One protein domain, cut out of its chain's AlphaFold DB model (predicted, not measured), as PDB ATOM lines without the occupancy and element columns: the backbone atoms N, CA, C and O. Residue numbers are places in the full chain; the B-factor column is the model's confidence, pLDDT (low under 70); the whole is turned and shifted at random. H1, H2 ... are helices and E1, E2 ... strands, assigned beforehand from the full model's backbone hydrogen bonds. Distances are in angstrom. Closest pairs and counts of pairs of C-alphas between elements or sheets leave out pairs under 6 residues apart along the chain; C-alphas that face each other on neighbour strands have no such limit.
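What this domain is: This is residues 3 to 78 of the 79 residues of the protein "Pribosyltran domain-containing protein" of Streptomyces fodineus (UniProt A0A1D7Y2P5). A small, twisted sheet of four strands has the longer helix H1 packed along one face and the short helix H2 over the opposite face. The loop between E2 and E3 reaches away at one end of the sheet, and its residues 42 to 47 stick out. The printed part has 76 residues, in the order E1 H1 E2 E3 E4 H2; the sheet runs E3 E2 E1 E4 and is mixed. The class is mixed, helices and strands, with 34 residues in named elements, under half. The whole is compact, with a radius of gyration of the C-alphas of 12.0 A and spans of 37 by 27 by 20 A.

How they stand to each other: E1, residues 11 to 15, H1, residues 19 to 30, and E2, residues 34 to 37, form a strand-helix-strand unit, two parallel neighbour strands with a helix between, whose crossover is right-handed; N 35 and O 12 are 2.8 A apart, within hydrogen-bond range. H1 is on the sheet at a height of 8.6 A and runs along the strands, at 2 degrees to E1 on the local plane; its closest C-alphas to E1 are those of Ile 20 and Gly 14, 4.8 A apart. E3, residues 50 to 52, forms an antiparallel hairpin with E2, with N 51 and O 36 2.8 A apart. E4, residues 60 to 63, is parallel to E1, with N 13 and O 61 2.8 A apart. H2, residues 71 to 76, is on the opposite face from H1, at a height of 8.8 A over the sheet. In H1 and H2 every O i to N i+4 pair is within hydrogen-bond range.

Where its parts are: E1 begins at C-alpha 11 (23.822, -20.185, 11.047) and is 12.9 A long. H1 is 15.9 A, E2 10.1 A, E3 6.9 A, E4 9.6 A and H2 8.9 A. H2 ends at C-alpha 76 (33.965, -11.951, 8.013).

The domain as a whole: The C-alphas of Pro 3 and Tyr 44 are the two farthest apart, 38.6 A. The printed part has no cut. The link from E2 to E3 is long, with 12 residues. The pLDDT is under 70 at residues 40 to 48 and residue 78.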
ATOM      1  N   PRO A   3      27.984 -34.228   9.216       91.88
ATOM      2  CA  PRO A   3      28.603 -34.629  10.484       91.88
ATOM      3  C   PRO A   3      29.764 -33.731  10.945       91.88
ATOM      4  O   PRO A   3      30.176 -33.816  12.094       91.88
ATOM      5  N   LEU A   4      30.310 -32.889  10.056       91.94
ATOM      6  CA  LEU A   4      31.393 -31.951  10.370       91.94
ATOM      7  C   LEU A   4      30.873 -30.622  10.928       91.94
ATOM      8  O   LEU A   4      31.674 -29.785  11.332       91.94
ATOM      9  N   VAL A   5      29.553 -30.400  10.928       94.31
ATOM     10  CA  VAL A   5      28.960 -29.187  11.494       94.31
ATOM     11  C   VAL A   5      29.085 -29.247  13.018       94.31
ATOM     12  O   VAL A   5      28.513 -30.151  13.633       94.31
ATOM     13  N   PRO A   6      29.797 -28.302  13.660       95.44
ATOM     14  CA  PRO A   6      29.956 -28.312  15.108       95.44
ATOM     15  C   PRO A   6      28.623 -28.154  15.836       95.44
ATOM     16  O   PRO A   6      27.739 -27.403  15.406       95.44
ATOM     17  N   SER A   7      28.509 -28.788  17.001       92.88
ATOM     18  CA  SER A   7      27.333 -28.639  17.854       92.88
ATOM     19  C   SER A   7      27.145 -27.181  18.305       92.88
ATOM     20  O   SER A   7      28.092 -26.426  18.578       92.88
ATOM     21  N   GLY A   8      25.881 -26.758  18.326       93.81
ATOM     22  CA  GLY A   8      25.487 -25.384  18.635       93.81
ATOM     23  C   GLY A   8      25.676 -24.385  17.491       93.81
ATOM     24  O   GLY A   8      25.473 -23.199  17.722       93.81
ATOM     25  N   THR A   9      26.062 -24.816  16.284       96.44
ATOM     26  CA  THR A   9      26.001 -23.950  15.093       96.44
ATOM     27  C   THR A   9      24.563 -23.489  14.866       96.44
ATOM     28  O   THR A   9      23.652 -24.309  14.810       96.44
ATOM     29  N   GLN A  10      24.365 -22.178  14.738       96.44
ATOM     30  CA  GLN A  10      23.045 -21.567  14.569       96.44
ATOM     31  C   GLN A  10      22.814 -21.038  13.154       96.44
ATOM     32  O   GLN A  10      21.664 -20.912  12.747       96.44
ATOM     33  N   VAL A  11      23.881 -20.704  12.422       96.31
ATOM     34  CA  VAL A  11      23.822 -20.185  11.047       96.31
ATOM     35  C   VAL A  11      25.004 -20.730  10.253       96.31
ATOM     36  O   VAL A  11      26.122 -20.797  10.766       96.31
ATOM     37  N   LEU A  12      24.759 -21.087   8.995       96.50
ATOM     38  CA  LEU A  12      25.794 -21.428   8.023       96.50
ATOM     39  C   LEU A  12      26.069 -20.207   7.141       96.50
ATOM     40  O   LEU A  12      25.152 -19.728   6.484       96.50
ATOM     41  N   ALA A  13      27.300 -19.703   7.117       95.19
ATOM     42  CA  ALA A  13      27.685 -18.540   6.322       95.19
ATOM     43  C   ALA A  13      28.634 -18.939   5.189       95.19
ATOM     44  O   ALA A  13      29.736 -19.421   5.444       95.19
ATOM     45  N   GLY A  14      28.209 -18.742   3.943       94.50
ATOM     46  CA  GLY A  14      29.004 -19.060   2.758       94.50
ATOM     47  C   GLY A  14      29.711 -17.817   2.252       94.50
ATOM     48  O   GLY A  14      29.054 -16.805   2.018       94.50
ATOM     49  N   LEU A  15      31.027 -17.877   2.086       92.06
ATOM     50  CA  LEU A  15      31.778 -16.783   1.479       92.06
ATOM     51  C   LEU A  15      31.566 -16.768  -0.044       92.06
ATOM     52  O   LEU A  15      31.513 -17.811  -0.699       92.06
ATOM     53  N   GLU A  16      31.386 -15.574  -0.614       87.69
ATOM     54  CA  GLU A  16      31.308 -15.417  -2.066       87.69
ATOM     55  C   GLU A  16      32.668 -15.749  -2.724       87.69
ATOM     56  O   GLU A  16      33.711 -15.260  -2.281       87.69
ATOM     57  N   MET A  17      32.715 -16.478  -3.847       84.88
ATOM     58  CA  MET A  17      31.596 -17.123  -4.567       84.88
ATOM     59  C   MET A  17      31.500 -18.634  -4.302       84.88
ATOM     60  O   MET A  17      30.408 -19.196  -4.387       84.88
ATOM     61  N   GLY A  18      32.621 -19.283  -3.987       88.88
ATOM     62  CA  GLY A  18      32.736 -20.739  -3.926       88.88
ATOM     63  C   GLY A  18      32.078 -21.380  -2.703       88.88
ATOM     64  O   GLY A  18      31.559 -22.493  -2.795       88.88
ATOM     65  N   GLY A  19      31.983 -20.667  -1.577       91.12
ATOM     66  CA  GLY A  19      31.268 -21.130  -0.386       91.12
ATOM     67  C   GLY A  19      29.740 -21.195  -0.530       91.12
ATOM     68  O   GLY A  19      29.086 -21.937   0.206       91.12
ATOM     69  N   ILE A  20      29.140 -20.468  -1.484       93.19
ATOM     70  CA  ILE A  20      27.673 -20.365  -1.627       93.19
ATOM     71  C   ILE A  20      27.012 -21.714  -1.951       93.19
ATOM     72  O   ILE A  20      26.091 -22.096  -1.222       93.19
ATOM     73  N   PRO A  21      27.432 -22.473  -2.989       94.50
ATOM     74  CA  PRO A  21      26.784 -23.742  -3.327       94.50
ATOM     75  C   PRO A  21      26.923 -24.771  -2.203       94.50
ATOM     76  O   PRO A  21      25.997 -25.539  -1.936       94.50
ATOM     77  N   VAL A  22      28.060 -24.745  -1.502       94.88
ATOM     78  CA  VAL A  22      28.334 -25.619  -0.362       94.88
ATOM     79  C   VAL A  22      27.369 -25.325   0.784       94.88
ATOM     80  O   VAL A  22      26.747 -26.245   1.319       94.88
ATOM     81  N   VAL A  23      27.195 -24.049   1.137       95.69
ATOM     82  CA  VAL A  23      26.247 -23.631   2.176       95.69
ATOM     83  C   VAL A  23      24.809 -23.910   1.783       95.69
ATOM     84  O   VAL A  23      24.055 -24.391   2.620       95.69
ATOM     85  N   ALA A  24      24.428 -23.690   0.526       94.31
ATOM     86  CA  ALA A  24      23.083 -23.999   0.054       94.31
ATOM     87  C   ALA A  24      22.766 -25.501   0.183       94.31
ATOM     88  O   ALA A  24      21.719 -25.879   0.717       94.31
ATOM     89  N   ALA A  25      23.689 -26.368  -0.244       96.00
ATOM     90  CA  ALA A  25      23.532 -27.816  -0.125       96.00
ATOM     91  C   ALA A  25      23.498 -28.270   1.345       96.00
ATOM     92  O   ALA A  25      22.648 -29.074   1.736       96.00
ATOM     93  N   LEU A  26      24.396 -27.734   2.174       95.69
ATOM     94  CA  LEU A  26      24.490 -28.095   3.585       95.69
ATOM     95  C   LEU A  26      23.297 -27.580   4.395       95.69
ATOM     96  O   LEU A  26      22.770 -28.313   5.226       95.69
ATOM     97  N   GLY A  27      22.832 -26.360   4.132       95.69
ATOM     98  CA  GLY A  27      21.631 -25.789   4.740       95.69
ATOM     99  C   GLY A  27      20.394 -26.609   4.420       95.69
ATOM    100  O   GLY A  27      19.643 -26.967   5.322       95.69
ATOM    101  N   ARG A  28      20.239 -27.033   3.159       95.38
ATOM    102  CA  ARG A  28      19.151 -27.939   2.764       95.38
ATOM    103  C   ARG A  28      19.194 -29.273   3.512       95.38
ATOM    104  O   ARG A  28      18.142 -29.811   3.833       95.38
ATOM    105  N   HIS A  29      20.382 -29.813   3.773       95.00
ATOM    106  CA  HIS A  29      20.527 -31.096   4.465       95.00
ATOM    107  C   HIS A  29      20.405 -30.984   5.994       95.00
ATOM    108  O   HIS A  29      19.914 -31.904   6.637       95.00
ATOM    109  N   THR A  30      20.864 -29.879   6.584       94.50
ATOM    110  CA  THR A  30      20.898 -29.676   8.046       94.50
ATOM    111  C   THR A  30      19.676 -28.939   8.588       94.50
ATOM    112  O   THR A  30      19.441 -28.961   9.791       94.50
ATOM    113  N   GLY A  31      18.917 -28.255   7.726       95.50
ATOM    114  CA  GLY A  31      17.822 -27.367   8.123       95.50
ATOM    115  C   GLY A  31      18.284 -26.067   8.790       95.50
ATOM    116  O   GLY A  31      17.448 -25.274   9.220       95.50
ATOM    117  N   LEU A  32      19.597 -25.832   8.892       96.81
ATOM    118  CA  LEU A  32      20.137 -24.611   9.477       96.81
ATOM    119  C   LEU A  32      19.932 -23.422   8.529       96.81
ATOM    120  O   LEU A  32      20.088 -23.567   7.314       96.81
ATOM    121  N   PRO A  33      19.627 -22.231   9.070       96.75
ATOM    122  CA  PRO A  33      19.491 -21.033   8.259       96.75
ATOM    123  C   PRO A  33      20.841 -20.643   7.637       96.75
ATOM    124  O   PRO A  33      21.901 -20.799   8.252       96.75
ATOM    125  N   CYS A  34      20.789 -20.115   6.415       96.31
ATOM    126  CA  CYS A  34      21.969 -19.758   5.631       96.31
ATOM    127  C   CYS A  34      22.130 -18.244   5.494       96.31
ATOM    128  O   CYS A  34      21.154 -17.520   5.287       96.31
ATOM    129  N   ALA A  35      23.376 -17.790   5.546       94.56
ATOM    130  CA  ALA A  35      23.803 -16.450   5.189       94.56
ATOM    131  C   ALA A  35      24.906 -16.517   4.122       94.56
ATOM    132  O   ALA A  35      25.611 -17.520   3.997       94.56
ATOM    133  N   PHE A  36      25.073 -15.442   3.363       92.06
ATOM    134  CA  PHE A  36      26.088 -15.316   2.322       92.06
ATOM    135  C   PHE A  36      26.906 -14.058   2.573       92.06
ATOM    136  O   PHE A  36      26.341 -12.971   2.684       92.06
ATOM    137  N   VAL A  37      28.225 -14.203   2.699       89.50
ATOM    138  CA  VAL A  37      29.130 -13.101   3.034       89.50
ATOM    139  C   VAL A  37      29.885 -12.649   1.797       89.50
ATOM    140  O   VAL A  37      30.579 -13.428   1.142       89.50
ATOM    141  N   ARG A  38      29.767 -11.359   1.501       82.75
ATOM    142  CA  ARG A  38      30.326 -10.721   0.312       82.75
ATOM    143  C   ARG A  38      31.759 -10.265   0.543       82.75
ATOM    144  O   ARG A  38      32.129  -9.873   1.648       82.75
ATOM    145  N   ARG A  39      32.561 -10.224  -0.528       74.50
ATOM    146  CA  ARG A  39      33.933  -9.667  -0.478       74.50
ATOM    147  C   ARG A  39      33.970  -8.181  -0.137       74.50
ATOM    148  O   ARG A  39      34.904  -7.719   0.513       74.50
ATOM    149  N   GLN A  40      32.991  -7.433  -0.631       69.19
ATOM    150  CA  GLN A  40      32.866  -5.997  -0.427       69.19
ATOM    151  C   GLN A  40      31.413  -5.659  -0.113       69.19
ATOM    152  O   GLN A  40      30.485  -6.179  -0.739       69.19
ATOM    153  N   ALA A  41      31.224  -4.767   0.858       64.06
ATOM    154  CA  ALA A  41      29.918  -4.196   1.145       64.06
ATOM    155  C   ALA A  41      29.404  -3.427  -0.082       64.06
ATOM    156  O   ALA A  41      30.185  -2.828  -0.827       64.06
ATOM    157  N   LYS A  42      28.082  -3.424  -0.296       57.78
ATOM    158  CA  LYS A  42      27.482  -2.551  -1.317       57.78
ATOM    159  C   LYS A  42      27.798  -1.088  -0.964       57.78
ATOM    160  O   LYS A  42      27.683  -0.734   0.208       57.78
ATOM    161  N   PRO A  43      28.123  -0.229  -1.947       51.75
ATOM    162  CA  PRO A  43      28.329   1.200  -1.708       51.75
ATOM    163  C   PRO A  43      27.023   1.964  -1.417       51.75
ATOM    164  O   PRO A  43      27.064   3.150  -1.108       51.75
ATOM    165  N   TYR A  44      25.865   1.307  -1.520       46.06
ATOM    166  CA  TYR A  44      24.537   1.871  -1.276       46.06
ATOM    167  C   TYR A  44      23.613   0.828  -0.619       46.06
ATOM    168  O   TYR A  44      23.806  -0.380  -0.776       46.06
ATOM    169  N   GLY A  45      22.586   1.282   0.107       55.56
ATOM    170  CA  GLY A  45      21.660   0.420   0.856       55.56
ATOM    171  C   GLY A  45      22.089   0.213   2.314       55.56
ATOM    172  O   GLY A  45      22.608   1.126   2.942       55.56
ATOM    173  N   THR A  46      21.875  -0.980   2.877       56.09
ATOM    174  CA  THR A  46      22.199  -1.286   4.288       56.09
ATOM    175  C   THR A  46      23.696  -1.490   4.555       56.09
ATOM    176  O   THR A  46      24.067  -1.736   5.700       56.09
ATOM    177  N   CYS A  47      24.544  -1.429   3.517       56.62
ATOM    178  CA  CYS A  47      25.999  -1.642   3.568       56.62
ATOM    179  C   CYS A  47      26.430  -2.920   4.319       56.62
ATOM    180  O   CYS A  47      27.548  -2.998   4.828       56.62
ATOM    181  N   ARG A  48      25.552  -3.931   4.400       65.56
ATOM    182  CA  ARG A  48      25.837  -5.180   5.113       65.56
ATOM    183  C   ARG A  48      26.776  -6.058   4.299       65.56
ATOM    184  O   ARG A  48      26.650  -6.169   3.079       65.56
ATOM    185  N   LEU A  49      27.700  -6.695   5.006       76.00
ATOM    186  CA  LEU A  49      28.616  -7.687   4.453       76.00
ATOM    187  C   LEU A  49      27.956  -9.066   4.303       76.00
ATOM    188  O   LEU A  49      28.406  -9.846   3.472       76.00
ATOM    189  N   ALA A  50      26.885  -9.346   5.053       83.62
ATOM    190  CA  ALA A  50      26.135 -10.599   5.008       83.62
ATOM    191  C   ALA A  50      24.699 -10.393   4.487       83.62
ATOM    192  O   ALA A  50      24.007  -9.455   4.893       83.62
ATOM    193  N   GLU A  51      24.244 -11.291   3.613       86.88
ATOM    194  CA  GLU A  51      22.862 -11.397   3.131       86.88
ATOM    195  C   GLU A  51      22.226 -12.716   3.601       86.88
ATOM    196  O   GLU A  51      22.920 -13.712   3.791       86.88
ATOM    197  N   GLY A  52      20.900 -12.750   3.770       89.75
ATOM    198  CA  GLY A  52      20.173 -13.937   4.232       89.75
ATOM    199  C   GLY A  52      19.887 -13.914   5.733       89.75
ATOM    200  O   GLY A  52      19.354 -12.930   6.247       89.75
ATOM    201  N   ALA A  53      20.173 -15.018   6.422       91.31
ATOM    202  CA  ALA A  53      19.895 -15.163   7.847       91.31
ATOM    203  C   ALA A  53      20.653 -14.142   8.707       91.31
ATOM    204  O   ALA A  53      21.805 -13.813   8.433       91.31
ATOM    205  N   GLU A  54      20.015 -13.694   9.790       89.44
ATOM    206  CA  GLU A  54      20.645 -12.800  10.763       89.44
ATOM    207  C   GLU A  54      21.828 -13.496  11.445       89.44
ATOM    208  O   GLU A  54      21.673 -14.602  11.969       89.44
ATOM    209  N   VAL A  55      22.994 -12.849  11.444       89.44
ATOM    210  CA  VAL A  55      24.252 -13.405  11.972       89.44
ATOM    211  C   VAL A  55      24.651 -12.797  13.315       89.44
ATOM    212  O   VAL A  55      25.365 -13.446  14.082       89.44
ATOM    213  N   ALA A  56      24.165 -11.595  13.640       88.31
ATOM    214  CA  ALA A  56      24.562 -10.883  14.846       88.31
ATOM    215  C   ALA A  56      24.221 -11.680  16.116       88.31
ATOM    216  O   ALA A  56      23.096 -12.144  16.311       88.31
ATOM    217  N   GLY A  57      25.219 -11.848  16.990       88.44
ATOM    218  CA  GLY A  57      25.073 -12.568  18.259       88.44
ATOM    219  C   GLY A  57      24.858 -14.080  18.126       88.44
ATOM    220  O   GLY A  57      24.554 -14.730  19.125       88.44
ATOM    221  N   ARG A  58      25.007 -14.656  16.924       92.19
ATOM    222  CA  ARG A  58      24.830 -16.094  16.687       92.19
ATOM    223  C   ARG A  58      26.160 -16.819  16.529       92.19
ATOM    224  O   ARG A  58      27.159 -16.254  16.091       92.19
ATOM    225  N   LYS A  59      26.168 -18.116  16.838       94.19
ATOM    226  CA  LYS A  59      27.298 -19.004  16.545       94.19
ATOM    227  C   LYS A  59      27.262 -19.401  15.069       94.19
ATOM    228  O   LYS A  59      26.490 -20.275  14.669       94.19
ATOM    229  N   VAL A  60      28.080 -18.729  14.267       93.81
ATOM    230  CA  VAL A  60      28.120 -18.881  12.809       93.81
ATOM    231  C   VAL A  60      29.247 -19.824  12.392       93.81
ATOM    232  O   VAL A  60      30.386 -19.665  12.829       93.81
ATOM    233  N   LEU A  61      28.940 -20.785  11.519       94.81
ATOM    234  CA  LEU A  61      29.942 -21.590  10.821       94.81
ATOM    235  C   LEU A  61      30.232 -20.958   9.457       94.81
ATOM    236  O   LEU A  61      29.350 -20.921   8.601       94.81
ATOM    237  N   VAL A  62      31.461 -20.483   9.259       93.38
ATOM    238  CA  VAL A  62      31.925 -19.924   7.980       93.38
ATOM    239  C   VAL A  62      32.437 -21.046   7.083       93.38
ATOM    240  O   VAL A  62      33.203 -21.899   7.530       93.38
ATOM    241  N   ILE A  63      32.010 -21.043   5.824       93.06
ATOM    242  CA  ILE A  63      32.312 -22.072   4.831       93.06
ATOM    243  C   ILE A  63      32.853 -21.399   3.569       93.06
ATOM    244  O   ILE A  63      32.248 -20.466   3.039       93.06
ATOM    245  N   GLU A  64      33.980 -21.917   3.092       91.50
ATOM    246  CA  GLU A  64      34.632 -21.543   1.838       91.50
ATOM    247  C   GLU A  64      35.078 -22.821   1.123       91.50
ATOM    248  O   GLU A  64      35.381 -23.822   1.783       91.50
ATOM    249  N   ASP A  65      35.106 -22.799  -0.207       92.44
ATOM    250  CA  ASP A  65      35.593 -23.925  -1.006       92.44
ATOM    251  C   ASP A  65      37.126 -24.031  -0.994       92.44
ATOM    252  O   ASP A  65      37.675 -25.117  -0.806       92.44
ATOM    253  N   VAL A  66      37.822 -22.903  -1.152       90.50
ATOM    254  CA  VAL A  66      39.282 -22.819  -1.224       90.50
ATOM    255  C   VAL A  66      39.790 -21.665  -0.372       90.50
ATOM    256  O   VAL A  66      39.426 -20.505  -0.549       90.50
ATOM    257  N   VAL A  67      40.735 -21.972   0.515       89.44
ATOM    258  CA  VAL A  67      41.405 -20.975   1.350       89.44
ATOM    259  C   VAL A  67      42.850 -20.822   0.897       89.44
ATOM    260  O   VAL A  67      43.622 -21.774   0.948       89.44
ATOM    261  N   THR A  68      43.218 -19.613   0.470       87.81
ATOM    262  CA  THR A  68      44.607 -19.260   0.136       87.81
ATOM    263  C   THR A  68      45.272 -18.518   1.294       87.81
ATOM    264  O   THR A  68      45.962 -19.121   2.104       87.81
ATOM    265  N   SER A  69      45.027 -17.211   1.422       88.75
ATOM    266  CA  SER A  69      45.572 -16.374   2.502       88.75
ATOM    267  C   SER A  69      44.667 -16.286   3.733       88.75
ATOM    268  O   SER A  69      45.080 -15.765   4.765       88.75
ATOM    269  N   GLY A  70      43.404 -16.713   3.620       85.31
ATOM    270  CA  GLY A  70      42.399 -16.565   4.678       85.31
ATOM    271  C   GLY A  70      41.926 -15.124   4.927       85.31
ATOM    272  O   GLY A  70      41.105 -14.903   5.815       85.31
ATOM    273  N   GLY A  71      42.376 -14.138   4.138       85.19
ATOM    274  CA  GLY A  71      42.028 -12.724   4.345       85.19
ATOM    275  C   GLY A  71      40.519 -12.449   4.337       85.19
ATOM    276  O   GLY A  71      40.027 -11.658   5.139       85.19
ATOM    277  N   GLN A  72      39.765 -13.162   3.495       81.00
ATOM    278  CA  GLN A  72      38.302 -13.076   3.479       81.00
ATOM    279  C   GLN A  72      37.670 -13.594   4.767       81.00
ATOM    280  O   GLN A  72      36.790 -12.936   5.313       81.00
ATOM    281  N   ILE A  73      38.171 -14.713   5.294       87.06
ATOM    282  CA  ILE A  73      37.680 -15.319   6.535       87.06
ATOM    283  C   ILE A  73      37.845 -14.330   7.692       87.06
ATOM    284  O   ILE A  73      36.898 -14.095   8.439       87.06
ATOM    285  N   VAL A  74      39.011 -13.685   7.792       84.75
ATOM    286  CA  VAL A  74      39.274 -12.656   8.812       84.75
ATOM    287  C   VAL A  74      38.342 -11.451   8.645       84.75
ATOM    288  O   VAL A  74      37.824 -10.937   9.638       84.75
ATOM    289  N   GLY A  75      38.084 -11.022   7.407       81.88
ATOM    290  CA  GLY A  75      37.138  -9.944   7.100       81.88
ATOM    291  C   GLY A  75      35.717 -10.225   7.597       81.88
ATOM    292  O   GLY A  75      35.064  -9.323   8.121       81.88
ATOM    293  N   THR A  76      35.281 -11.487   7.534       79.31
ATOM    294  CA  THR A  76      33.965 -11.951   8.013       79.31
ATOM    295  C   THR A  76      33.704 -11.637   9.486       79.31
ATOM    296  O   THR A  76      32.552 -11.489   9.870       79.31
ATOM    297  N   ARG A  77      34.743 -11.480  10.325       75.25
ATOM    298  CA  ARG A  77      34.586 -11.148  11.757       75.25
ATOM    299  C   ARG A  77      33.874  -9.808  11.996       75.25
ATOM    300  O   ARG A  77      33.454  -9.531  13.113       75.25
ATOM    301  N   ARG A  78      33.785  -8.959  10.970       68.69
ATOM    302  CA  ARG A  78      33.109  -7.656  11.019       68.69
ATOM    303  C   ARG A  78      31.611  -7.727  10.682       68.69
ATOM    304  O   ARG A  78      30.984  -6.672  10.648       68.69
TER     305      ARG A  78